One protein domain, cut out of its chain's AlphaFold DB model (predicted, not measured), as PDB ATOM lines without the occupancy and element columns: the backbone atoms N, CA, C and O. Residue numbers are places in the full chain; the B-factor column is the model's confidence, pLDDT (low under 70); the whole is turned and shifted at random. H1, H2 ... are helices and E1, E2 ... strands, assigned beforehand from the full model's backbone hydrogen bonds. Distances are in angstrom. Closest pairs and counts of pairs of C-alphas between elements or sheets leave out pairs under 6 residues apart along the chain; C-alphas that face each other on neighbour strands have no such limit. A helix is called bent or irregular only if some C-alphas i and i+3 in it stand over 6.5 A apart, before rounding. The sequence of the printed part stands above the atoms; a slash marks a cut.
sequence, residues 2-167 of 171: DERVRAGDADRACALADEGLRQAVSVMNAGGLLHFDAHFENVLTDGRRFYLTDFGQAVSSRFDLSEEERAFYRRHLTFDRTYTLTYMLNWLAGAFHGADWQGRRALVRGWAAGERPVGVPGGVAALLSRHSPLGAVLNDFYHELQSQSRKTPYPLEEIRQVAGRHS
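What this domain is: This is residues 2 to 167 of the 171 residues of an uncharacterized protein of Nonomuraea wenchangensis (UniProt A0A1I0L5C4). Two long helices, H2 and H4, lie side by side and run opposite ways; H5 and arm H6b of bent helix H6 pack crosswise on H4, and H7 folds back on H6b. A small hairpin, E1 and E2, packs on H2, and H3 lies at one end. The printed part has 166 residues, mostly helix, with seven named helices and two antiparallel strands in the order H1 H2 E1 E2 H3 H4 H5 H6 H7. It is compact, with a radius of gyration of the C-alphas of 16.1 A, spanning 49 by 38 by 28 A.

How they stand to each other: H1, residues 2 to 6, and H2, residues 10 to 30, only just touch, with 3 pairs of C-alphas within 8 A, and only at the corner; closest are C-alphas 4 and 10, 6.0 A. Strands E1, residues 43 to 45, and E2, residues 50 to 52, form an antiparallel hairpin; N 44 and O 51 are 2.8 A apart, within hydrogen-bond range. H3, residues 67 to 75, touches no helix. H4, residues 79 to 97, touches H2 with residues 80 to 85 alone, at a shallow tilt of 16 degrees; closest are C-alphas 25 and 81, 6.3 A. H5, residues 101 to 112, touches H4 with residues 104 to 108 alone; closest are C-alphas 93 and 104, 5.4 A. H6, residues 122 to 147, assigned as one helix by its hydrogen bonds, is bent: C-alphas 130 and 133 are 7.3 A apart. Its arms are H6a, residues 122 to 130, and H6b, residues 133 to 147. H6a touches H2; closest are C-alphas 11 and 123, 4.9 A. H6b touches H4 with residues 134 to 139 alone, about perpendicular at 88 degrees; closest are C-alphas 86 and 135, 4.5 A. H7, residues 156 to 166, forms a helical hairpin with H6b; closest are C-alphas 134 and 162, 6.4 A. Every O i to N i+4 pair is within hydrogen-bond range in H1, H2, H3, H4, H5, H6a and H7, and 10 of 11 in H6b.

Where its parts are: H1 begins at C-alpha 2, (26.212, 43.809, -45.051), and H7 ends at C-alpha 166, (4.751, 43.140, -26.357). From first to last C-alpha, H2 measures 29.6 A, H4 26.3 A and H6b 21.4 A.

The domain as a whole: The farthest C-alphas, Asp 64 and Gly 119, are 49.9 A apart. The printed part has no cut; the links H2 to E1 and E2 to H3 are long. The model's pLDDT is under 70 at residues 2 to 4 and 6.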
ATOM      1  N   ASP A   2      25.809  44.936 -44.188       69.81
ATOM      2  CA  ASP A   2      26.212  43.809 -45.051       69.81
ATOM      3  C   ASP A   2      27.580  43.197 -44.736       69.81
ATOM      4  O   ASP A   2      27.696  41.990 -44.533       69.81
ATOM      5  N   GLU A   3      28.625  44.022 -44.654       66.19
ATOM      6  CA  GLU A   3      29.994  43.546 -44.422       66.19
ATOM      7  C   GLU A   3      30.145  42.827 -43.076       66.19
ATOM      8  O   GLU A   3      30.820  41.806 -42.986       66.19
ATOM      9  N   ARG A   4      29.470  43.323 -42.031       69.38
ATOM     10  CA  ARG A   4      29.526  42.745 -40.679       69.38
ATOM     11  C   ARG A   4      28.741  41.441 -40.579       69.38
ATOM     12  O   ARG A   4      29.197  40.520 -39.909       69.38
ATOM     13  N   VAL A   5      27.606  41.346 -41.278       71.12
ATOM     14  CA  VAL A   5      26.839  40.095 -41.378       71.12
ATOM     15  C   VAL A   5      27.659  39.025 -42.099       71.12
ATOM     16  O   VAL A   5      27.782  37.914 -41.588       71.12
ATOM     17  N   ARG A   6      28.308  39.365 -43.220       68.62
ATOM     18  CA  ARG A   6      29.197  38.435 -43.943       68.62
ATOM     19  C   ARG A   6      30.439  38.042 -43.135       68.62
ATOM     20  O   ARG A   6      30.924  36.929 -43.288       68.62
ATOM     21  N   ALA A   7      30.926  38.925 -42.264       70.88
ATOM     22  CA  ALA A   7      32.063  38.666 -41.379       70.88
ATOM     23  C   ALA A   7      31.716  37.835 -40.124       70.88
ATOM     24  O   ALA A   7      32.596  37.600 -39.300       70.88
ATOM     25  N   GLY A   8      30.460  37.401 -39.952       74.88
ATOM     26  CA  GLY A   8      30.036  36.580 -38.812       74.88
ATOM     27  C   GLY A   8      29.763  37.350 -37.512       74.88
ATOM     28  O   GLY A   8      29.554  36.728 -36.478       74.88
ATOM     29  N   ASP A   9      29.712  38.687 -37.552       87.69
ATOM     30  CA  ASP A   9      29.465  39.566 -36.389       87.69
ATOM     31  C   ASP A   9      28.023  40.120 -36.379       87.69
ATOM     32  O   ASP A   9      27.749  41.246 -35.953       87.69
ATOM     33  N   ALA A  10      27.080  39.348 -36.925       89.56
ATOM     34  CA  ALA A  10      25.710  39.804 -37.151       89.56
ATOM     35  C   ALA A  10      24.969  40.137 -35.846       89.56
ATOM     36  O   ALA A  10      24.267  41.143 -35.802       89.56
ATOM     37  N   ASP A  11      25.150  39.342 -34.786       92.44
ATOM     38  CA  ASP A  11      24.486  39.563 -33.493       92.44
ATOM     39  C   ASP A  11      24.837  40.937 -32.913       92.44
ATOM     40  O   ASP A  11      23.952  41.736 -32.592       92.44
ATOM     41  N   ARG A  12      26.135  41.252 -32.839       91.06
ATOM     42  CA  ARG A  12      26.615  42.536 -32.325       91.06
ATOM     43  C   ARG A  12      26.189  43.691 -33.222       91.06
ATOM     44  O   ARG A  12      25.770  44.728 -32.712       91.06
ATOM     45  N   ALA A  13      26.299  43.524 -34.540       91.00
ATOM     46  CA  ALA A  13      25.925  44.559 -35.497       91.00
ATOM     47  C   ALA A  13      24.427  44.893 -35.425       91.00
ATOM     48  O   ALA A  13      24.075  46.068 -35.418       91.00
ATOM     49  N   CYS A  14      23.558  43.883 -35.314       93.25
ATOM     50  CA  CYS A  14      22.114  44.089 -35.207       93.25
ATOM     51  C   CYS A  14      21.724  44.711 -33.862       93.25
ATOM     52  O   CYS A  14      20.893  45.612 -33.836       93.25
ATOM     53  N   ALA A  15      22.353  44.290 -32.761       92.88
ATOM     54  CA  ALA A  15      22.125  44.905 -31.453       92.88
ATOM     55  C   ALA A  15      22.547  46.385 -31.433       92.88
ATOM     56  O   ALA A  15      21.814  47.230 -30.921       92.88
ATOM     57  N   LEU A  16      23.702  46.709 -32.029       93.38
ATOM     58  CA  LEU A  16      24.169  48.090 -32.174       93.38
ATOM     59  C   LEU A  16      23.224  48.915 -33.058       93.38
ATOM     60  O   LEU A  16      22.933  50.060 -32.722       93.38
ATOM     61  N   ALA A  17      22.750  48.345 -34.170       93.19
ATOM     62  CA  ALA A  17      21.831  49.016 -35.082       93.19
ATOM     63  C   ALA A  17      20.463  49.289 -34.438       93.19
ATOM     64  O   ALA A  17      19.992  50.418 -34.524       93.19
ATOM     65  N   ASP A  18      19.849  48.311 -33.759       93.62
ATOM     66  CA  ASP A  18      18.553  48.509 -33.085       93.62
ATOM     67  C   ASP A  18      18.634  49.631 -32.048       93.62
ATOM     68  O   ASP A  18      17.827  50.560 -32.067       93.62
ATOM     69  N   GLU A  19      19.651  49.586 -31.186       94.12
ATOM     70  CA  GLU A  19      19.819  50.587 -30.137       94.12
ATOM     71  C   GLU A  19      20.193  51.962 -30.704       94.12
ATOM     72  O   GLU A  19      19.632  52.975 -30.290       94.12
ATOM     73  N   GLY A  20      21.101  52.010 -31.680       95.00
ATOM     74  CA  GLY A  20      21.529  53.251 -32.318       95.00
ATOM     75  C   GLY A  20      20.401  53.953 -33.073       95.00
ATOM     76  O   GLY A  20      20.208  55.157 -32.903       95.00
ATOM     77  N   LEU A  21      19.617  53.202 -33.854       95.00
ATOM     78  CA  LEU A  21      18.441  53.724 -34.554       95.00
ATOM     79  C   LEU A  21      17.381  54.204 -33.566       95.00
ATOM     80  O   LEU A  21      16.842  55.295 -33.738       95.00
ATOM     81  N   ARG A  22      17.115  53.427 -32.506       94.88
ATOM     82  CA  ARG A  22      16.181  53.824 -31.449       94.88
ATOM     83  C   ARG A  22      16.599  55.151 -30.824       94.88
ATOM     84  O   ARG A  22      15.792  56.067 -30.780       94.88
ATOM     85  N   GLN A  23      17.854  55.288 -30.396       95.56
ATOM     86  CA  GLN A  23      18.346  56.529 -29.792       95.56
ATOM     87  C   GLN A  23      18.271  57.724 -30.753       95.56
ATOM     88  O   GLN A  23      17.808  58.792 -30.355       95.56
ATOM     89  N   ALA A  24      18.704  57.557 -32.007       96.00
ATOM     90  CA  ALA A  24      18.696  58.635 -32.997       96.00
ATOM     91  C   ALA A  24      17.270  59.129 -33.293       96.00
ATOM     92  O   ALA A  24      17.021  60.336 -33.266       96.00
ATOM     93  N   VAL A  25      16.330  58.201 -33.504       96.56
ATOM     94  CA  VAL A  25      14.910  58.520 -33.710       96.56
ATOM     95  C   VAL A  25      14.304  59.159 -32.462       96.56
ATOM     96  O   VAL A  25      13.631  60.176 -32.577       96.56
ATOM     97  N   SER A  26      14.586  58.627 -31.271       95.56
ATOM     98  CA  SER A  26      14.066  59.160 -30.006       95.56
ATOM     99  C   SER A  26      14.431  60.629 -29.804       95.56
ATOM    100  O   SER A  26      13.572  61.473 -29.549       95.56
ATOM    101  N   VAL A  27      15.715  60.958 -29.988       96.00
ATOM    102  CA  VAL A  27      16.228  62.328 -29.846       96.00
ATOM    103  C   VAL A  27      15.591  63.265 -30.872       96.00
ATOM    104  O   VAL A  27      15.205  64.384 -30.529       96.00
ATOM    105  N   MET A  28      15.459  62.814 -32.120       96.50
ATOM    106  CA  MET A  28      14.828  63.583 -33.191       96.50
ATOM    107  C   MET A  28      13.346  63.862 -32.891       96.50
ATOM    108  O   MET A  28      12.924  65.023 -32.895       96.50
ATOM    109  N   ASN A  29      12.586  62.822 -32.541       96.25
ATOM    110  CA  ASN A  29      11.158  62.912 -32.247       96.25
ATOM    111  C   ASN A  29      10.896  63.787 -31.014       96.25
ATOM    112  O   ASN A  29      10.016  64.649 -31.049       96.25
ATOM    113  N   ALA A  30      11.705  63.648 -29.955       95.88
ATOM    114  CA  ALA A  30      11.652  64.513 -28.772       95.88
ATOM    115  C   ALA A  30      11.953  65.986 -29.106       95.88
ATOM    116  O   ALA A  30      11.431  66.901 -28.467       95.88
ATOM    117  N   GLY A  31      12.756  66.233 -30.144       96.12
ATOM    118  CA  GLY A  31      12.997  67.561 -30.707       96.12
ATOM    119  C   GLY A  31      11.800  68.154 -31.457       96.12
ATOM    120  O   GLY A  31      11.834  69.340 -31.803       96.12
ATOM    121  N   GLY A  32      10.741  67.377 -31.676       96.94
ATOM    122  CA  GLY A  32       9.557  67.791 -32.414       96.94
ATOM    123  C   GLY A  32       9.707  67.654 -33.932       96.94
ATOM    124  O   GLY A  32       9.098  68.445 -34.658       96.94
ATOM    125  N   LEU A  33      10.556  66.733 -34.400       97.69
ATOM    126  CA  LEU A  33      10.867  66.475 -35.807       97.69
ATOM    127  C   LEU A  33      10.586  65.002 -36.138       97.69
ATOM    128  O   LEU A  33      11.036  64.129 -35.410       97.69
ATOM    129  N   LEU A  34       9.868  64.744 -37.232       98.12
ATOM    130  CA  LEU A  34       9.669  63.409 -37.812       98.12
ATOM    131  C   LEU A  34      10.331  63.364 -39.189       98.12
ATOM    132  O   LEU A  34      10.219  64.337 -39.932       98.12
ATOM    133  N   HIS A  35      11.003  62.270 -39.535       98.19
ATOM    134  CA  HIS A  35      11.822  62.155 -40.748       98.19
ATOM    135  C   HIS A  35      11.061  61.615 -41.958       98.19
ATOM    136  O   HIS A  35      11.305  62.062 -43.076       98.19
ATOM    137  N   PHE A  36      10.189  60.631 -41.743       97.38
ATOM    138  CA  PHE A  36       9.410  59.909 -42.757       97.38
ATOM    139  C   PHE A  36      10.188  59.056 -43.770       97.38
ATOM    140  O   PHE A  36       9.559  58.372 -44.575       97.38
ATOM    141  N   ASP A  37      11.521  59.020 -43.702       96.69
ATOM    142  CA  ASP A  37      12.357  58.303 -44.681       96.69
ATOM    143  C   ASP A  37      13.687  57.799 -44.090       96.69
ATOM    144  O   ASP A  37      14.744  57.815 -44.720       96.69
ATOM    145  N   ALA A  38      13.658  57.380 -42.822       94.81
ATOM    146  CA  ALA A  38      14.843  56.960 -42.073       94.81
ATOM    147  C   ALA A  38      15.294  55.521 -42.421       94.81
ATOM    148  O   ALA A  38      15.414  54.662 -41.546       94.81
ATOM    149  N   HIS A  39      15.499  55.212 -43.702       93.81
ATOM    150  CA  HIS A  39      16.049  53.922 -44.137       93.81
ATOM    151  C   HIS A  39      17.579  53.894 -44.025       93.81
ATOM    152  O   HIS A  39      18.217  54.926 -43.848       93.81
ATOM    153  N   PHE A  40      18.207  52.719 -44.161       92.44
ATOM    154  CA  PHE A  40      19.651  52.572 -43.911       92.44
ATOM    155  C   PHE A  40      20.554  53.459 -44.775       92.44
ATOM    156  O   PHE A  40      21.614  53.848 -44.302       92.44
ATOM    157  N   GLU A  41      20.151  53.813 -45.997       93.06
ATOM    158  CA  GLU A  41      20.935  54.738 -46.837       93.06
ATOM    159  C   GLU A  41      20.892  56.198 -46.341       93.06
ATOM    160  O   GLU A  41      21.801  56.965 -46.636       93.06
ATOM    161  N   ASN A  42      19.907  56.545 -45.505       96.88
ATOM    162  CA  ASN A  42      19.756  57.852 -44.859       96.88
ATOM    163  C   ASN A  42      20.274  57.839 -43.408       96.88
ATOM    164  O   ASN A  42      19.962  58.716 -42.601       96.88
ATOM    165  N   VAL A  43      21.058  56.814 -43.057       95.25
ATOM    166  CA  VAL A  43      21.632  56.621 -41.728       95.25
ATOM    167  C   VAL A  43      23.141  56.449 -41.853       95.25
ATOM    168  O   VAL A  43      23.637  55.476 -42.418       95.25
ATOM    169  N   LEU A  44      23.888  57.364 -41.243       95.06
ATOM    170  CA  LEU A  44      25.341  57.285 -41.141       95.06
ATOM    171  C   LEU A  44      25.758  56.840 -39.741       95.06
ATOM    172  O   LEU A  44      25.084  57.120 -38.751       95.06
ATOM    173  N   THR A  45      26.906  56.176 -39.631       93.38
ATOM    174  CA  THR A  45      27.485  55.824 -38.331       93.38
ATOM    175  C   THR A  45      29.005  55.880 -38.352       93.38
ATOM    176  O   THR A  45      29.646  55.480 -39.319       93.38
ATOM    177  N   ASP A  46      29.579  56.349 -37.246       91.69
ATOM    178  CA  ASP A  46      31.016  56.274 -36.947       91.69
ATOM    179  C   ASP A  46      31.386  54.991 -36.168       91.69
ATOM    180  O   ASP A  46      32.497  54.852 -35.656       91.69
ATOM    181  N   GLY A  47      30.441  54.050 -36.037       86.38
ATOM    182  CA  GLY A  47      30.567  52.834 -35.232       86.38
ATOM    183  C   GLY A  47      30.223  53.018 -33.750       86.38
ATOM    184  O   GLY A  47      30.235  52.039 -33.002       86.38
ATOM    185  N   ARG A  48      29.911  54.242 -33.310       85.69
ATOM    186  CA  ARG A  48      29.499  54.569 -31.934       85.69
ATOM    187  C   ARG A  48      28.153  55.277 -31.879       85.69
ATOM    188  O   ARG A  48      27.377  55.022 -30.964       85.69
ATOM    189  N   ARG A  49      27.898  56.191 -32.812       89.19
ATOM    190  CA  ARG A  49      26.671  56.985 -32.919       89.19
ATOM    191  C   ARG A  49      26.039  56.801 -34.285       89.19
ATOM    192  O   ARG A  49      26.712  56.433 -35.246       89.19
ATOM    193  N   PHE A  50      24.740  57.054 -34.340       95.50
ATOM    194  CA  PHE A  50      23.939  57.008 -35.553       95.50
ATOM    195  C   PHE A  50      23.459  58.423 -35.854       95.50
ATOM    196  O   PHE A  50      23.018  59.137 -34.953       95.50
ATOM    197  N   TYR A  51      23.585  58.825 -37.111       95.50
ATOM    198  CA  TYR A  51      23.241  60.148 -37.607       95.50
ATOM    199  C   TYR A  51      22.201  59.981 -38.711       95.50
ATOM    200  O   TYR A  51      22.425  59.219 -39.650       95.50
ATOM    201  N   LEU A  52      21.075  60.679 -38.583       96.94
ATOM    202  CA  LEU A  52      20.045  60.734 -39.615       96.94
ATOM    203  C   LEU A  52      20.386  61.845 -40.610       96.94
ATOM    204  O   LEU A  52      20.838  62.923 -40.213       96.94
ATOM    205  N   THR A  53      20.194  61.565 -41.891       97.06
ATOM    206  CA  THR A  53      20.489  62.472 -43.003       97.06
ATOM    207  C   THR A  53      19.336  62.493 -43.992       97.06
ATOM    208  O   THR A  53      18.516  61.594 -43.980       97.06
ATOM    209  N   ASP A  54      19.332  63.471 -44.898       97.00
ATOM    210  CA  ASP A  54      18.269  63.659 -45.893       97.00
ATOM    211  C   ASP A  54      16.882  63.920 -45.281       97.00
ATOM    212  O   ASP A  54      15.956  63.115 -45.305       97.00
ATOM    213  N   PHE A  55      16.723  65.131 -44.756       96.56
ATOM    214  CA  PHE A  55      15.472  65.593 -44.161       96.56
ATOM    215  C   PHE A  55      14.465  66.119 -45.201       96.56
ATOM    216  O   PHE A  55      13.583  66.900 -44.849       96.56
ATOM    217  N   GLY A  56      14.578  65.724 -46.477       96.06
ATOM    218  CA  GLY A  56      13.721  66.225 -47.559       96.06
ATOM    219  C   GLY A  56      12.224  65.928 -47.382       96.06
ATOM    220  O   GLY A  56      11.392  66.652 -47.925       96.06
ATOM    221  N   GLN A  57      11.880  64.904 -46.594       96.12
ATOM    222  CA  GLN A  57      10.496  64.522 -46.266       96.12
ATOM    223  C   GLN A  57      10.092  64.850 -44.819       96.12
ATOM    224  O   GLN A  57       9.006  64.477 -44.371       96.12
ATOM    225  N   ALA A  58      10.959  65.529 -44.066       97.38
ATOM    226  CA  ALA A  58      10.759  65.703 -42.639       97.38
ATOM    227  C   ALA A  58       9.682  66.752 -42.311       97.38
ATOM    228  O   ALA A  58       9.556  67.781 -42.975       97.38
ATOM    229  N   VAL A  59       8.941  66.531 -41.223       97.44
ATOM    230  CA  VAL A  59       7.930  67.462 -40.697       97.44
ATOM    231  C   VAL A  59       8.310  67.870 -39.280       97.44
ATOM    232  O   VAL A  59       8.504  67.015 -38.414       97.44
ATOM    233  N   SER A  60       8.372  69.179 -39.016       97.56
ATOM    234  CA  SER A  60       8.615  69.703 -37.670       97.56
ATOM    235  C   SER A  60       7.408  70.434 -37.104       97.56
ATOM    236  O   SER A  60       6.863  71.344 -37.721       97.56
ATOM    237  N   SER A  61       7.073  70.107 -35.858       96.81
ATOM    238  CA  SER A  61       6.076  70.819 -35.047       96.81
ATOM    239  C   SER A  61       6.461  72.262 -34.690       96.81
ATOM    240  O   SER A  61       5.640  72.983 -34.128       96.81
ATOM    241  N   ARG A  62       7.694  72.688 -35.001       96.62
ATOM    242  CA  ARG A  62       8.191  74.054 -34.766       96.62
ATOM    243  C   ARG A  62       7.860  75.030 -35.900       96.62
ATOM    244  O   ARG A  62       8.077  76.226 -35.728       96.62
ATOM    245  N   PHE A  63       7.383  74.534 -37.041       96.00
ATOM    246  CA  PHE A  63       6.894  75.370 -38.134       96.00
ATOM    247  C   PHE A  63       5.412  75.713 -37.959       96.00
ATOM    248  O   PHE A  63       4.709  75.126 -37.132       96.00
ATOM    249  N   ASP A  64       4.942  76.675 -38.753       97.44
ATOM    250  CA  ASP A  64       3.530  77.034 -38.809       97.44
ATOM    251  C   ASP A  64       2.754  75.992 -39.625       97.44
ATOM    252  O   ASP A  64       2.656  76.081 -40.846       97.44
ATOM    253  N   LEU A  65       2.290  74.947 -38.933       97.69
ATOM    254  CA  LEU A  65       1.522  73.850 -39.520       97.69
ATOM    255  C   LEU A  65       0.025  74.178 -39.569       97.69
ATOM    256  O   LEU A  65      -0.556  74.632 -38.568       97.69
ATOM    257  N   SER A  66      -0.626  73.811 -40.675       98.25
ATOM    258  CA  SER A  66      -2.088  73.791 -40.779       98.25
ATOM    259  C   SER A  66      -2.712  72.833 -39.749       98.25
ATOM    260  O   SER A  66      -2.034  72.057 -39.061       98.25
ATOM    261  N   GLU A  67      -4.036  72.876 -39.594       98.00
ATOM    262  CA  GLU A  67      -4.730  71.934 -38.714       98.00
ATOM    263  C   GLU A  67      -4.557  70.481 -39.183       98.00
ATOM    264  O   GLU A  67      -4.279  69.591 -38.369       98.00
ATOM    265  N   GLU A  68      -4.643  70.256 -40.492       97.19
ATOM    266  CA  GLU A  68      -4.458  68.961 -41.137       97.19
ATOM    267  C   GLU A  68      -3.030  68.444 -40.950       97.19
ATOM    268  O   GLU A  68      -2.844  67.292 -40.555       97.19
ATOM    269  N   GLU A  69      -2.021  69.293 -41.156       97.44
ATOM    270  CA  GLU A  69      -0.610  68.938 -40.964       97.44
ATOM    271  C   GLU A  69      -0.303  68.611 -39.501       97.44
ATOM    272  O   GLU A  69       0.381  67.632 -39.200       97.44
ATOM    273  N   ARG A  70      -0.875  69.361 -38.554       98.00
ATOM    274  CA  ARG A  70      -0.738  69.074 -37.120       98.00
ATOM    275  C   ARG A  70      -1.431  67.767 -36.735       98.00
ATOM    276  O   ARG A  70      -0.920  67.014 -35.903       98.00
ATOM    277  N   ALA A  71      -2.593  67.476 -37.319       97.12
ATOM    278  CA  ALA A  71      -3.278  66.201 -37.127       97.12
ATOM    279  C   ALA A  71      -2.480  65.032 -37.725       97.12
ATOM    280  O   ALA A  71      -2.366  63.986 -37.081       97.12
ATOM    281  N   PHE A  72      -1.883  65.227 -38.905       96.88
ATOM    282  CA  PHE A  72      -0.971  64.278 -39.534       96.88
ATOM    283  C   PHE A  72       0.246  64.020 -38.642       96.88
ATOM    284  O   PHE A  72       0.473  62.873 -38.263       96.88
ATOM    285  N   TYR A  73       0.949  65.066 -38.206       97.62
ATOM    286  CA  TYR A  73       2.103  64.968 -37.311       97.62
ATOM    287  C   TYR A  73       1.780  64.158 -36.045       97.62
ATOM    288  O   TYR A  73       2.441  63.164 -35.752       97.62
ATOM    289  N   ARG A  74       0.698  64.508 -35.331       96.56
ATOM    290  CA  ARG A  74       0.282  63.794 -34.108       96.56
ATOM    291  C   ARG A  74      -0.049  62.325 -34.360       96.56
ATOM    292  O   ARG A  74       0.212  61.489 -33.497       96.56
ATOM    293  N   ARG A  75      -0.636  62.006 -35.518       97.06
ATOM    294  CA  ARG A  75      -0.970  60.626 -35.889       97.06
ATOM    295  C   ARG A  75       0.275  59.788 -36.209       97.06
ATOM    296  O   ARG A  75       0.214  58.574 -36.056       97.06
ATOM    297  N   HIS A  76       1.381  60.412 -36.604       97.50
ATOM    298  CA  HIS A  76       2.583  59.729 -37.089       97.50
ATOM    299  C   HIS A  76       3.783  59.820 -36.137       97.50
ATOM    300  O   HIS A  76       4.895  59.492 -36.530       97.50
ATOM    301  N   LEU A  77       3.583  60.191 -34.868       96.00
ATOM    302  CA  LEU A  77       4.667  60.266 -33.873       96.00
ATOM    303  C   LEU A  77       5.461  58.957 -33.708       96.00
ATOM    304  O   LEU A  77       6.617  58.976 -33.302       96.00
ATOM    305  N   THR A  78       4.845  57.821 -34.031       96.69
ATOM    306  CA  THR A  78       5.452  56.486 -33.954       96.69
ATOM    307  C   THR A  78       6.092  56.042 -35.271       96.69
ATOM    308  O   THR A  78       6.689  54.965 -35.331       96.69
ATOM    309  N   PHE A  79       5.946  56.831 -36.340       97.31
ATOM    310  CA  PHE A  79       6.275  56.415 -37.700       97.31
ATOM    311  C   PHE A  79       7.745  56.041 -37.829       97.31
ATOM    312  O   PHE A  79       8.031  54.883 -38.108       97.31
ATOM    313  N   ASP A  80       8.671  56.949 -37.524       97.19
ATOM    314  CA  ASP A  80      10.104  56.709 -37.737       97.19
ATOM    315  C   ASP A  80      10.636  55.509 -36.939       97.19
ATOM    316  O   ASP A  80      11.433  54.716 -37.450       97.19
ATOM    317  N   ARG A  81      10.150  55.303 -35.705       95.50
ATOM    318  CA  ARG A  81      10.556  54.148 -34.890       95.50
ATOM    319  C   ARG A  81      10.036  52.845 -35.484       95.50
ATOM    320  O   ARG A  81      10.793  51.886 -35.623       95.50
ATOM    321  N   THR A  82       8.755  52.801 -35.849       96.38
ATOM    322  CA  THR A  82       8.176  51.603 -36.477       96.38
ATOM    323  C   THR A  82       8.779  51.330 -37.852       96.38
ATOM    324  O   THR A  82       9.036  50.173 -38.178       96.38
ATOM    325  N   TYR A  83       9.073  52.377 -38.620       97.12
ATOM    326  CA  TYR A  83       9.668  52.296 -39.945       97.12
ATOM    327  C   TYR A  83      11.085  51.726 -39.893       97.12
ATOM    328  O   TYR A  83      11.341  50.700 -40.515       97.12
ATOM    329  N   THR A  84      11.982  52.319 -39.098       96.69
ATOM    330  CA  THR A  84      13.379  51.856 -38.959       96.69
ATOM    331  C   THR A  84      13.465  50.398 -38.504       96.69
ATOM    332  O   THR A  84      14.217  49.604 -39.072       96.69
ATOM    333  N   LEU A  85      12.650  50.016 -37.518       95.69
ATOM    334  CA  LEU A  85      12.563  48.645 -37.020       95.69
ATOM    335  C   LEU A  85      12.043  47.687 -38.097       95.69
ATOM    336  O   LEU A  85      12.659  46.654 -38.351       95.69
ATOM    337  N   THR A  86      10.945  48.031 -38.771       96.81
ATOM    338  CA  THR A  86      10.365  47.184 -39.825       96.81
ATOM    339  C   THR A  86      11.306  47.049 -41.018       96.81
ATOM    340  O   THR A  86      11.451  45.961 -41.579       96.81
ATOM    341  N   TYR A  87      11.997  48.129 -41.381       96.81
ATOM    342  CA  TYR A  87      13.027  48.120 -42.412       96.81
ATOM    343  C   TYR A  87      14.135  47.125 -42.054       96.81
ATOM    344  O   TYR A  87      14.475  46.264 -42.865       96.81
ATOM    345  N   MET A  88      14.635  47.165 -40.813       96.31
ATOM    346  CA  MET A  88      15.654  46.231 -40.330       96.31
ATOM    347  C   MET A  88      15.189  44.772 -40.376       96.31
ATOM    348  O   MET A  88      15.935  43.915 -40.847       96.31
ATOM    349  N   LEU A  89      13.957  44.477 -39.947       97.25
ATOM    350  CA  LEU A  89      13.396  43.122 -40.000       97.25
ATOM    351  C   LEU A  89      13.319  42.585 -41.434       97.25
ATOM    352  O   LEU A  89      13.762  41.470 -41.706       97.25
ATOM    353  N   ASN A  90      12.792  43.387 -42.362       97.56
ATOM    354  CA  ASN A  90      12.686  42.995 -43.766       97.56
ATOM    355  C   ASN A  90      14.063  42.858 -44.427       97.56
ATOM    356  O   ASN A  90      14.262  41.960 -45.246       97.56
ATOM    357  N   TRP A  91      15.018  43.719 -44.065       96.00
ATOM    358  CA  TRP A  91      16.397  43.608 -44.530       96.00
ATOM    359  C   TRP A  91      17.031  42.298 -44.054       96.00
ATOM    360  O   TRP A  91      17.586  41.570 -44.870       96.00
ATOM    361  N   LEU A  92      16.883  41.944 -42.771       96.06
ATOM    362  CA  LEU A  92      17.402  40.691 -42.210       96.06
ATOM    363  C   LEU A  92      16.747  39.465 -42.855       96.06
ATOM    364  O   LEU A  92      17.444  38.515 -43.209       96.06
ATOM    365  N   ALA A  93      15.431  39.506 -43.070       96.56
ATOM    366  CA  ALA A  93      14.714  38.456 -43.781       96.56
ATOM    367  C   ALA A  93      15.266  38.255 -45.204       96.56
ATOM    368  O   ALA A  93      15.527  37.126 -45.617       96.56
ATOM    369  N   GLY A  94      15.519  39.341 -45.939       95.75
ATOM    370  CA  GLY A  94      16.160  39.277 -47.253       95.75
ATOM    371  C   GLY A  94      17.602  38.763 -47.195       95.75
ATOM    372  O   GLY A  94      17.968  37.889 -47.975       95.75
ATOM    373  N   ALA A  95      18.407  39.270 -46.259       93.94
ATOM    374  CA  ALA A  95      19.831  38.961 -46.152       93.94
ATOM    375  C   ALA A  95      20.105  37.496 -45.778       93.94
ATOM    376  O   ALA A  95      21.024  36.892 -46.327       93.94
ATOM    377  N   PHE A  96      19.315  36.919 -44.868       94.56
ATOM    378  CA  PHE A  96      19.530  35.550 -44.389       94.56
ATOM    379  C   PHE A  96      18.718  34.487 -45.131       94.56
ATOM    380  O   PHE A  96      19.161  33.344 -45.214       94.56
ATOM    381  N   HIS A  97      17.551  34.839 -45.677       95.12
ATOM    382  CA  HIS A  97      16.669  33.868 -46.337       95.12
ATOM    383  C   HIS A  97      16.563  34.066 -47.852       95.12
ATOM    384  O   HIS A  97      15.844  33.314 -48.504       95.12
ATOM    385  N   GLY A  98      17.227  35.078 -48.423       94.81
ATOM    386  CA  GLY A  98      17.104  35.408 -49.848       94.81
ATOM    387  C   GLY A  98      15.680  35.801 -50.254       94.81
ATOM    388  O   GLY A  98      15.335  35.730 -51.429       94.81
ATOM    389  N   ALA A  99      14.840  36.173 -49.284       94.50
ATOM    390  CA  ALA A  99      13.424  36.401 -49.507       94.50
ATOM    391  C   ALA A  99      13.183  37.688 -50.310       94.50
ATOM    392  O   ALA A  99      13.794  38.735 -50.051       94.50
ATOM    393  N   ASP A 100      12.253  37.616 -51.258       95.44
ATOM    394  CA  ASP A 100      11.667  38.777 -51.925       95.44
ATOM    395  C   ASP A 100      10.661  39.487 -51.001       95.44
ATOM    396  O   ASP A 100      10.533  39.162 -49.821       95.44
ATOM    397  N   TRP A 101       9.954  40.498 -51.506       93.00
ATOM    398  CA  TRP A 101       9.000  41.258 -50.696       93.00
ATOM    399  C   TRP A 101       7.915  40.373 -50.058       93.00
ATOM    400  O   TRP A 101       7.666  40.460 -48.852       93.00
ATOM    401  N   GLN A 102       7.297  39.494 -50.844       95.31
ATOM    402  CA  GLN A 102       6.241  38.596 -50.387       95.31
ATOM    403  C   GLN A 102       6.777  37.603 -49.351       95.31
ATOM    404  O   GLN A 102       6.148  37.407 -48.307       95.31
ATOM    405  N   GLY A 103       7.956  37.029 -49.600       97.56
ATOM    406  CA  GLY A 103       8.633  36.126 -48.678       97.56
ATOM    407  C   GLY A 103       9.013  36.804 -47.362       97.56
ATOM    408  O   GLY A 103       8.749  36.252 -46.296       97.56
ATOM    409  N   ARG A 104       9.556  38.029 -47.402       97.62
ATOM    410  CA  ARG A 104       9.890  38.808 -46.192       97.62
ATOM    411  C   ARG A 104       8.652  39.048 -45.342       97.62
ATOM    412  O   ARG A 104       8.680  38.813 -44.136       97.62
ATOM    413  N   ARG A 105       7.542  39.450 -45.968       97.62
ATOM    414  CA  ARG A 105       6.277  39.671 -45.264       97.62
ATOM    415  C   ARG A 105       5.727  38.384 -44.645       97.62
ATOM    416  O   ARG A 105       5.244  38.425 -43.515       97.62
ATOM    417  N   ALA A 106       5.809  37.259 -45.354       98.12
ATOM    418  CA  ALA A 106       5.399  35.961 -44.826       98.12
ATOM    419  C   ALA A 106       6.249  35.545 -43.614       98.12
ATOM    420  O   ALA A 106       5.690  35.173 -42.586       98.12
ATOM    421  N   LEU A 107       7.575  35.695 -43.699       98.56
ATOM    422  CA  LEU A 107       8.499  35.411 -42.598       98.56
ATOM    423  C   LEU A 107       8.203  36.268 -41.363       98.56
ATOM    424  O   LEU A 107       8.022  35.730 -40.275       98.56
ATOM    425  N   VAL A 108       8.083  37.590 -41.528       98.50
ATOM    426  CA  VAL A 108       7.785  38.508 -40.414       98.50
ATOM    427  C   VAL A 108       6.442  38.172 -39.759       98.50
ATOM    428  O   VAL A 108       6.341  38.189 -38.535       98.50
ATOM    429  N   ARG A 109       5.419  37.801 -40.540       98.38
ATOM    430  CA  ARG A 109       4.134  37.334 -39.995       98.38
ATOM    431  C   ARG A 109       4.266  36.019 -39.219       98.38
ATOM    432  O   ARG A 109       3.699  35.916 -38.136       98.38
ATOM    433  N   GLY A 110       5.025  35.050 -39.731       98.50
ATOM    434  CA  GLY A 110       5.300  33.793 -39.025       98.50
ATOM    435  C   GLY A 110       6.008  34.036 -37.690       98.50
ATOM    436  O   GLY A 110       5.567  33.561 -36.643       98.50
ATOM    437  N   TRP A 111       7.050  34.871 -37.687       98.44
ATOM    438  CA  TRP A 111       7.774  35.239 -36.467       98.44
ATOM    439  C   TRP A 111       6.902  36.000 -35.466       98.44
ATOM    440  O   TRP A 111       6.989  35.751 -34.266       98.44
ATOM    441  N   ALA A 112       6.020  36.882 -35.944       98.06
ATOM    442  CA  ALA A 112       5.027  37.551 -35.106       98.06
ATOM    443  C   ALA A 112       4.032  36.565 -34.465       98.06
ATOM    444  O   ALA A 112       3.583  36.794 -33.343       98.06
ATOM    445  N   ALA A 113       3.717  35.461 -35.149       97.62
ATOM    446  CA  ALA A 113       2.862  34.385 -34.648       97.62
ATOM    447  C   ALA A 113       3.588  33.398 -33.708       97.62
ATOM    448  O   ALA A 113       2.960  32.478 -33.184       97.62
ATOM    449  N   GLY A 114       4.888  33.593 -33.462       97.00
ATOM    450  CA  GLY A 114       5.689  32.775 -32.550       97.00
ATOM    451  C   GLY A 114       6.547  31.708 -33.230       97.00
ATOM    452  O   GLY A 114       7.203  30.931 -32.535       97.00
ATOM    453  N   GLU A 115       6.595  31.665 -34.565       97.88
ATOM    454  CA  GLU A 115       7.562  30.818 -35.262       97.88
ATOM    455  C   GLU A 115       8.989  31.278 -34.949       97.88
ATOM    456  O   GLU A 115       9.309  32.470 -34.950       97.88
ATOM    457  N   ARG A 116       9.879  30.320 -34.687       96.25
ATOM    458  CA  ARG A 116      11.274  30.629 -34.381       96.25
ATOM    459  C   ARG A 116      12.043  30.932 -35.676       96.25
ATOM    460  O   ARG A 116      12.071  30.067 -36.551       96.25
ATOM    461  N   PRO A 117      12.742  32.078 -35.787       97.12
ATOM    462  CA  PRO A 117      13.673  32.320 -36.882       97.12
ATOM    463  C   PRO A 117      14.789  31.267 -36.878       97.12
ATOM    464  O   PRO A 117      15.455  31.052 -35.861       97.12
ATOM    465  N   VAL A 118      14.980  30.596 -38.012       95.56
ATOM    466  CA  VAL A 118      15.978  29.531 -38.215       95.56
ATOM    467  C   VAL A 118      17.015  29.960 -39.248       95.56
ATOM    468  O   VAL A 118      16.738  30.816 -40.073       95.56
ATOM    469  N   GLY A 119      18.216  29.377 -39.225       94.00
ATOM    470  CA  GLY A 119      19.270  29.734 -40.189       94.00
ATOM    471  C   GLY A 119      19.882  31.125 -39.973       94.00
ATOM    472  O   GLY A 119      20.582  31.627 -40.847       94.00
ATOM    473  N   VAL A 120      19.644  31.731 -38.806       95.12
ATOM    474  CA  VAL A 120      20.210  33.020 -38.398       95.12
ATOM    475  C   VAL A 120      20.958  32.886 -37.066       95.12
ATOM    476  O   VAL A 120      20.643  31.988 -36.276       95.12
ATOM    477  N   PRO A 121      21.930  33.769 -36.783       95.62
ATOM    478  CA  PRO A 121      22.572  33.865 -35.474       95.62
ATOM    479  C   PRO A 121      21.576  34.078 -34.319       95.62
ATOM    480  O   PRO A 121      20.472  34.588 -34.511       95.62
ATOM    481  N   GLY A 122      21.943  33.645 -33.110       95.69
ATOM    482  CA  GLY A 122      21.013  33.553 -31.980       95.69
ATOM    483  C   GLY A 122      20.469  34.904 -31.509       95.69
ATOM    484  O   GLY A 122      19.272  35.018 -31.235       95.69
ATOM    485  N   GLY A 123      21.319  35.931 -31.454       95.31
ATOM    486  CA  GLY A 123      20.899  37.297 -31.142       95.31
ATOM    487  C   GLY A 123      19.989  37.881 -32.222       95.31
ATOM    488  O   GLY A 123      18.969  38.490 -31.897       95.31
ATOM    489  N   VAL A 124      20.291  37.622 -33.500       96.50
ATOM    490  CA  VAL A 124      19.420  37.985 -34.629       96.50
ATOM    491  C   VAL A 124      18.055  37.305 -34.507       96.50
ATOM    492  O   VAL A 124      17.038  37.983 -34.623       96.50
ATOM    493  N   ALA A 125      17.997  36.003 -34.206       97.69
ATOM    494  CA  ALA A 125      16.729  35.299 -33.997       97.69
ATOM    495  C   ALA A 125      15.904  35.927 -32.863       97.69
ATOM    496  O   ALA A 125      14.709  36.161 -33.028       97.69
ATOM    497  N   ALA A 126      16.536  36.235 -31.727       96.56
ATOM    498  CA  ALA A 126      15.860  36.866 -30.596       96.56
ATOM    499  C   ALA A 126      15.303  38.252 -30.959       96.56
ATOM    500  O   ALA A 126      14.170  38.578 -30.601       96.56
ATOM    501  N   LEU A 127      16.078  39.046 -31.702       96.56
ATOM    502  CA  LEU A 127      15.661  40.354 -32.196       96.56
ATOM    503  C   LEU A 127      14.464  40.239 -33.144       96.56
ATOM    504  O   LEU A 127      13.470  40.944 -32.963       96.56
ATOM    505  N   LEU A 128      14.549  39.342 -34.133       97.75
ATOM    506  CA  LEU A 128      13.484  39.097 -35.103       97.75
ATOM    507  C   LEU A 128      12.196  38.693 -34.381       97.75
ATOM    508  O   LEU A 128      11.171  39.341 -34.571       97.75
ATOM    509  N   SER A 129      12.244  37.696 -33.494       97.56
ATOM    510  CA  SER A 129      11.071  37.264 -32.722       97.56
ATOM    511  C   SER A 129      10.473  38.386 -31.875       97.56
ATOM    512  O   SER A 129       9.255  38.539 -31.832       97.56
ATOM    513  N   ARG A 130      11.313  39.191 -31.216       96.75
ATOM    514  CA  ARG A 130      10.854  40.273 -30.336       96.75
ATOM    515  C   ARG A 130      10.080  41.352 -31.091       96.75
ATOM    516  O   ARG A 130       9.059  41.824 -30.602       96.75
ATOM    517  N   HIS A 131      10.586  41.758 -32.249       97.31
ATOM    518  CA  HIS A 131      10.125  42.959 -32.949       97.31
ATOM    519  C   HIS A 131       9.144  42.670 -34.091       97.31
ATOM    520  O   HIS A 131       8.428  43.573 -34.527       97.31
ATOM    521  N   SER A 132       9.061  41.418 -34.550       98.12
ATOM    522  CA  SER A 132       8.171  41.012 -35.648       98.12
ATOM    523  C   SER A 132       6.694  41.352 -35.455       98.12
ATOM    524  O   SER A 132       6.081  41.719 -36.456       98.12
ATOM    525  N   PRO A 133       6.102  41.328 -34.241       98.06
ATOM    526  CA  PRO A 133       4.727  41.788 -34.055       98.06
ATOM    527  C   PRO A 133       4.475  43.207 -34.583       98.06
ATOM    528  O   PRO A 133       3.496  43.419 -35.292       98.06
ATOM    529  N   LEU A 134       5.372  44.168 -34.323       97.44
ATOM    530  CA  LEU A 134       5.250  45.524 -34.885       97.44
ATOM    531  C   LEU A 134       5.562  45.560 -36.382       97.44
ATOM    532  O   LEU A 134       4.877  46.251 -37.136       97.44
ATOM    533  N   GLY A 135       6.569  44.798 -36.816       97.88
ATOM    534  CA  GLY A 135       6.916  44.689 -38.233       97.88
ATOM    535  C   GLY A 135       5.768  44.162 -39.093       97.88
ATOM    536  O   GLY A 135       5.572  44.632 -40.211       97.88
ATOM    537  N   ALA A 136       4.981  43.220 -38.568       98.44
ATOM    538  CA  ALA A 136       3.826  42.654 -39.253       98.44
ATOM    539  C   ALA A 136       2.741  43.711 -39.504       98.44
ATOM    540  O   ALA A 136       2.285  43.833 -40.639       98.44
ATOM    541  N   VAL A 137       2.411  44.526 -38.493       98.44
ATOM    542  CA  VAL A 137       1.435  45.627 -38.617       98.44
ATOM    543  C   VAL A 137       1.854  46.604 -39.714       98.44
ATOM    544  O   VAL A 137       1.066  46.939 -40.597       98.44
ATOM    545  N   LEU A 138       3.115  47.049 -39.700       97.94
ATOM    546  CA  LEU A 138       3.566  48.048 -40.666       97.94
ATOM    547  C   LEU A 138       3.712  47.467 -42.083       97.94
ATOM    548  O   LEU A 138       3.377  48.142 -43.057       97.94
ATOM    549  N   ASN A 139       4.148  46.212 -42.219       98.19
ATOM    550  CA  ASN A 139       4.164  45.517 -43.509       98.19
ATOM    551  C   ASN A 139       2.757  45.362 -44.101       98.19
ATOM    552  O   ASN A 139       2.585  45.490 -45.314       98.19
ATOM    553  N   ASP A 140       1.759  45.083 -43.263       97.69
ATOM    554  CA  ASP A 140       0.366  44.960 -43.685       97.69
ATOM    555  C   ASP A 140      -0.197  46.301 -44.142       97.69
ATOM    556  O   ASP A 140      -0.725  46.387 -45.251       97.69
ATOM    557  N   PHE A 141       0.057  47.361 -43.376       97.88
ATOM    558  CA  PHE A 141      -0.259  48.724 -43.786       97.88
ATOM    559  C   PHE A 141       0.359  49.090 -45.139       97.88
ATOM    560  O   PHE A 141      -0.349  49.572 -46.020       97.88
ATOM    561  N   TYR A 142       1.656  48.836 -45.351       96.44
ATOM    562  CA  TYR A 142       2.294  49.137 -46.635       96.44
ATOM    563  C   TYR A 142       1.716  48.316 -47.783       96.44
ATOM    564  O   TYR A 142       1.525  48.845 -48.879       96.44
ATOM    565  N   HIS A 143       1.409  47.041 -47.544       96.50
ATOM    566  CA  HIS A 143       0.773  46.203 -48.548       96.50
ATOM    567  C   HIS A 143      -0.597  46.760 -48.956       96.50
ATOM    568  O   HIS A 143      -0.864  46.893 -50.150       96.50
ATOM    569  N   GLU A 144      -1.441  47.139 -47.999       97.19
ATOM    570  CA  GLU A 144      -2.751  47.741 -48.269       97.19
ATOM    571  C   GLU A 144      -2.627  49.105 -48.956       97.19
ATOM    572  O   GLU A 144      -3.310  49.367 -49.948       97.19
ATOM    573  N   LEU A 145      -1.710  49.951 -48.481       96.25
ATOM    574  CA  LEU A 145      -1.451  51.276 -49.040       96.25
ATOM    575  C   LEU A 145      -1.048  51.203 -50.523       96.25
ATOM    576  O   LEU A 145      -1.469  52.032 -51.331       96.25
ATOM    577  N   GLN A 146      -0.228  50.213 -50.884       94.56
ATOM    578  CA  GLN A 146       0.298  50.043 -52.239       94.56
ATOM    579  C   GLN A 146      -0.650  49.279 -53.168       94.56
ATOM    580  O   GLN A 146      -0.737  49.612 -54.348       94.56
ATOM    581  N   SER A 147      -1.329  48.245 -52.666       94.69
ATOM    582  CA  SER A 147      -2.124  47.332 -53.504       94.69
ATOM    583  C   SER A 147      -3.618  47.644 -53.533       94.69
ATOM    584  O   SER A 147      -4.289  47.237 -54.480       94.69
ATOM    585  N   GLN A 148      -4.145  48.359 -52.534       94.62
ATOM    586  CA  GLN A 148      -5.582  48.619 -52.412       94.62
ATOM    587  C   GLN A 148      -5.912  50.107 -52.515       94.62
ATOM    588  O   GLN A 148      -6.722  50.502 -53.351       94.62
ATOM    589  N   SER A 149      -5.309  50.952 -51.671       96.12
ATOM    590  CA  SER A 149      -5.681  52.365 -51.604       96.12
ATOM    591  C   SER A 149      -4.562  53.251 -51.082       96.12
ATOM    592  O   SER A 149      -4.127  53.130 -49.945       96.12
ATOM    593  N   ARG A 150      -4.222  54.298 -51.839       94.12
ATOM    594  CA  ARG A 150      -3.328  55.374 -51.365       94.12
ATOM    595  C   ARG A 150      -3.920  56.209 -50.219       94.12
ATOM    596  O   ARG A 150      -3.258  57.117 -49.729       94.12
ATOM    597  N   LYS A 151      -5.174  55.946 -49.833       95.06
ATOM    598  CA  LYS A 151      -5.866  56.573 -48.699       95.06
ATOM    599  C   LYS A 151      -5.925  55.668 -47.465       95.06
ATOM    600  O   LYS A 151      -6.609  56.032 -46.512       95.06
ATOM    601  N   THR A 152      -5.271  54.502 -47.478       97.00
ATOM    602  CA  THR A 152      -5.187  53.638 -46.293       97.00
ATOM    603  C   THR A 152      -4.611  54.442 -45.121       97.00
ATOM    604  O   THR A 152      -3.540  55.040 -45.263       97.00
ATOM    605  N   PRO A 153      -5.320  54.531 -43.983       95.94
ATOM    606  CA  PRO A 153      -4.866  55.318 -42.846       95.94
ATOM    607  C   PRO A 153      -3.692  54.635 -42.140       95.94
ATOM    608  O   PRO A 153      -3.640  53.412 -42.041       95.94
ATOM    609  N   TYR A 154      -2.775  55.431 -41.591       97.75
ATOM    610  CA  TYR A 154      -1.691  54.913 -40.757       97.75
ATOM    611  C   TYR A 154      -2.244  54.201 -39.505       97.75
ATOM    612  O   TYR A 154      -3.064  54.799 -38.791       97.75
ATOM    613  N   PRO A 155      -1.807  52.962 -39.201       97.94
ATOM    614  CA  PRO A 155      -2.424  52.094 -38.196       97.94
ATOM    615  C   PRO A 155      -1.938  52.409 -36.769       97.94
ATOM    616  O   PRO A 155      -1.490  51.530 -36.038       97.94
ATOM    617  N   LEU A 156      -2.011  53.677 -36.349       97.81
ATOM    618  CA  LEU A 156      -1.477  54.127 -35.054       97.81
ATOM    619  C   LEU A 156      -2.036  53.330 -33.865       97.81
ATOM    620  O   LEU A 156      -1.295  53.005 -32.938       97.81
ATOM    621  N   GLU A 157      -3.338  53.047 -33.866       97.81
ATOM    622  CA  GLU A 157      -3.974  52.366 -32.734       97.81
ATOM    623  C   GLU A 157      -3.525  50.908 -32.621       97.81
ATOM    624  O   GLU A 157      -3.187  50.442 -31.535       97.81
ATOM    625  N   GLU A 158      -3.423  50.212 -33.751       98.19
ATOM    626  CA  GLU A 158      -2.911  48.844 -33.789       98.19
ATOM    627  C   GLU A 158      -1.437  48.791 -33.366       98.19
ATOM    628  O   GLU A 158      -1.055  47.950 -32.552       98.19
ATOM    629  N   ILE A 159      -0.623  49.749 -33.825       98.31
ATOM    630  CA  ILE A 159       0.773  49.901 -33.394       98.31
ATOM    631  C   ILE A 159       0.861  50.056 -31.874       98.31
ATOM    632  O   ILE A 159       1.653  49.366 -31.235       98.31
ATOM    633  N   ARG A 160       0.041  50.924 -31.271       97.50
ATOM    634  CA  ARG A 160       0.013  51.123 -29.812       97.50
ATOM    635  C   ARG A 160      -0.421  49.867 -29.072       97.50
ATOM    636  O   ARG A 160       0.205  49.502 -28.077       97.50
ATOM    637  N   GLN A 161      -1.457  49.192 -29.561       97.75
ATOM    638  CA  GLN A 161      -1.955  47.959 -28.965       97.75
ATOM    639  C   GLN A 161      -0.882  46.864 -28.971       97.75
ATOM    640  O   GLN A 161      -0.637  46.224 -27.945       97.75
ATOM    641  N   VAL A 162      -0.228  46.656 -30.113       97.94
ATOM    642  CA  VAL A 162       0.827  45.650 -30.280       97.94
ATOM    643  C   VAL A 162       2.056  46.020 -29.456       97.94
ATOM    644  O   VAL A 162       2.572  45.179 -28.719       97.94
ATOM    645  N   ALA A 163       2.485  47.281 -29.488       96.38
ATOM    646  CA  ALA A 163       3.595  47.748 -28.667       96.38
ATOM    647  C   ALA A 163       3.337  47.540 -27.170       96.38
ATOM    648  O   ALA A 163       4.202  47.015 -26.474       96.38
ATOM    649  N   GLY A 164       2.137  47.871 -26.684       96.88
ATOM    650  CA  GLY A 164       1.744  47.650 -25.293       96.88
ATOM    651  C   GLY A 164       1.725  46.168 -24.919       96.88
ATOM    652  O   GLY A 164       2.316  45.778 -23.913       96.88
ATOM    653  N   ARG A 165       1.123  45.318 -25.761       96.56
ATOM    654  CA  ARG A 165       1.062  43.862 -25.545       96.56
ATOM    655  C   ARG A 165       2.450  43.222 -25.460       96.56
ATOM    656  O   ARG A 165       2.643  42.303 -24.670       96.56
ATOM    657  N   HIS A 166       3.400  43.701 -26.260       93.56
ATOM    658  CA  HIS A 166       4.751  43.140 -26.357       93.56
ATOM    659  C   HIS A 166       5.820  43.958 -25.609       93.56
ATOM    660  O   HIS A 166       7.002  43.627 -25.686       93.56
ATOM    661  N   SER A 167       5.425  45.004 -24.868       93.50
ATOM    662  CA  SER A 167       6.337  45.921 -24.160       93.50
ATOM    663  C   SER A 167       7.451  46.482 -25.061       93.50
ATOM    664  O   SER A 167       8.629  46.509 -24.694       93.50
TER     665      SER A 167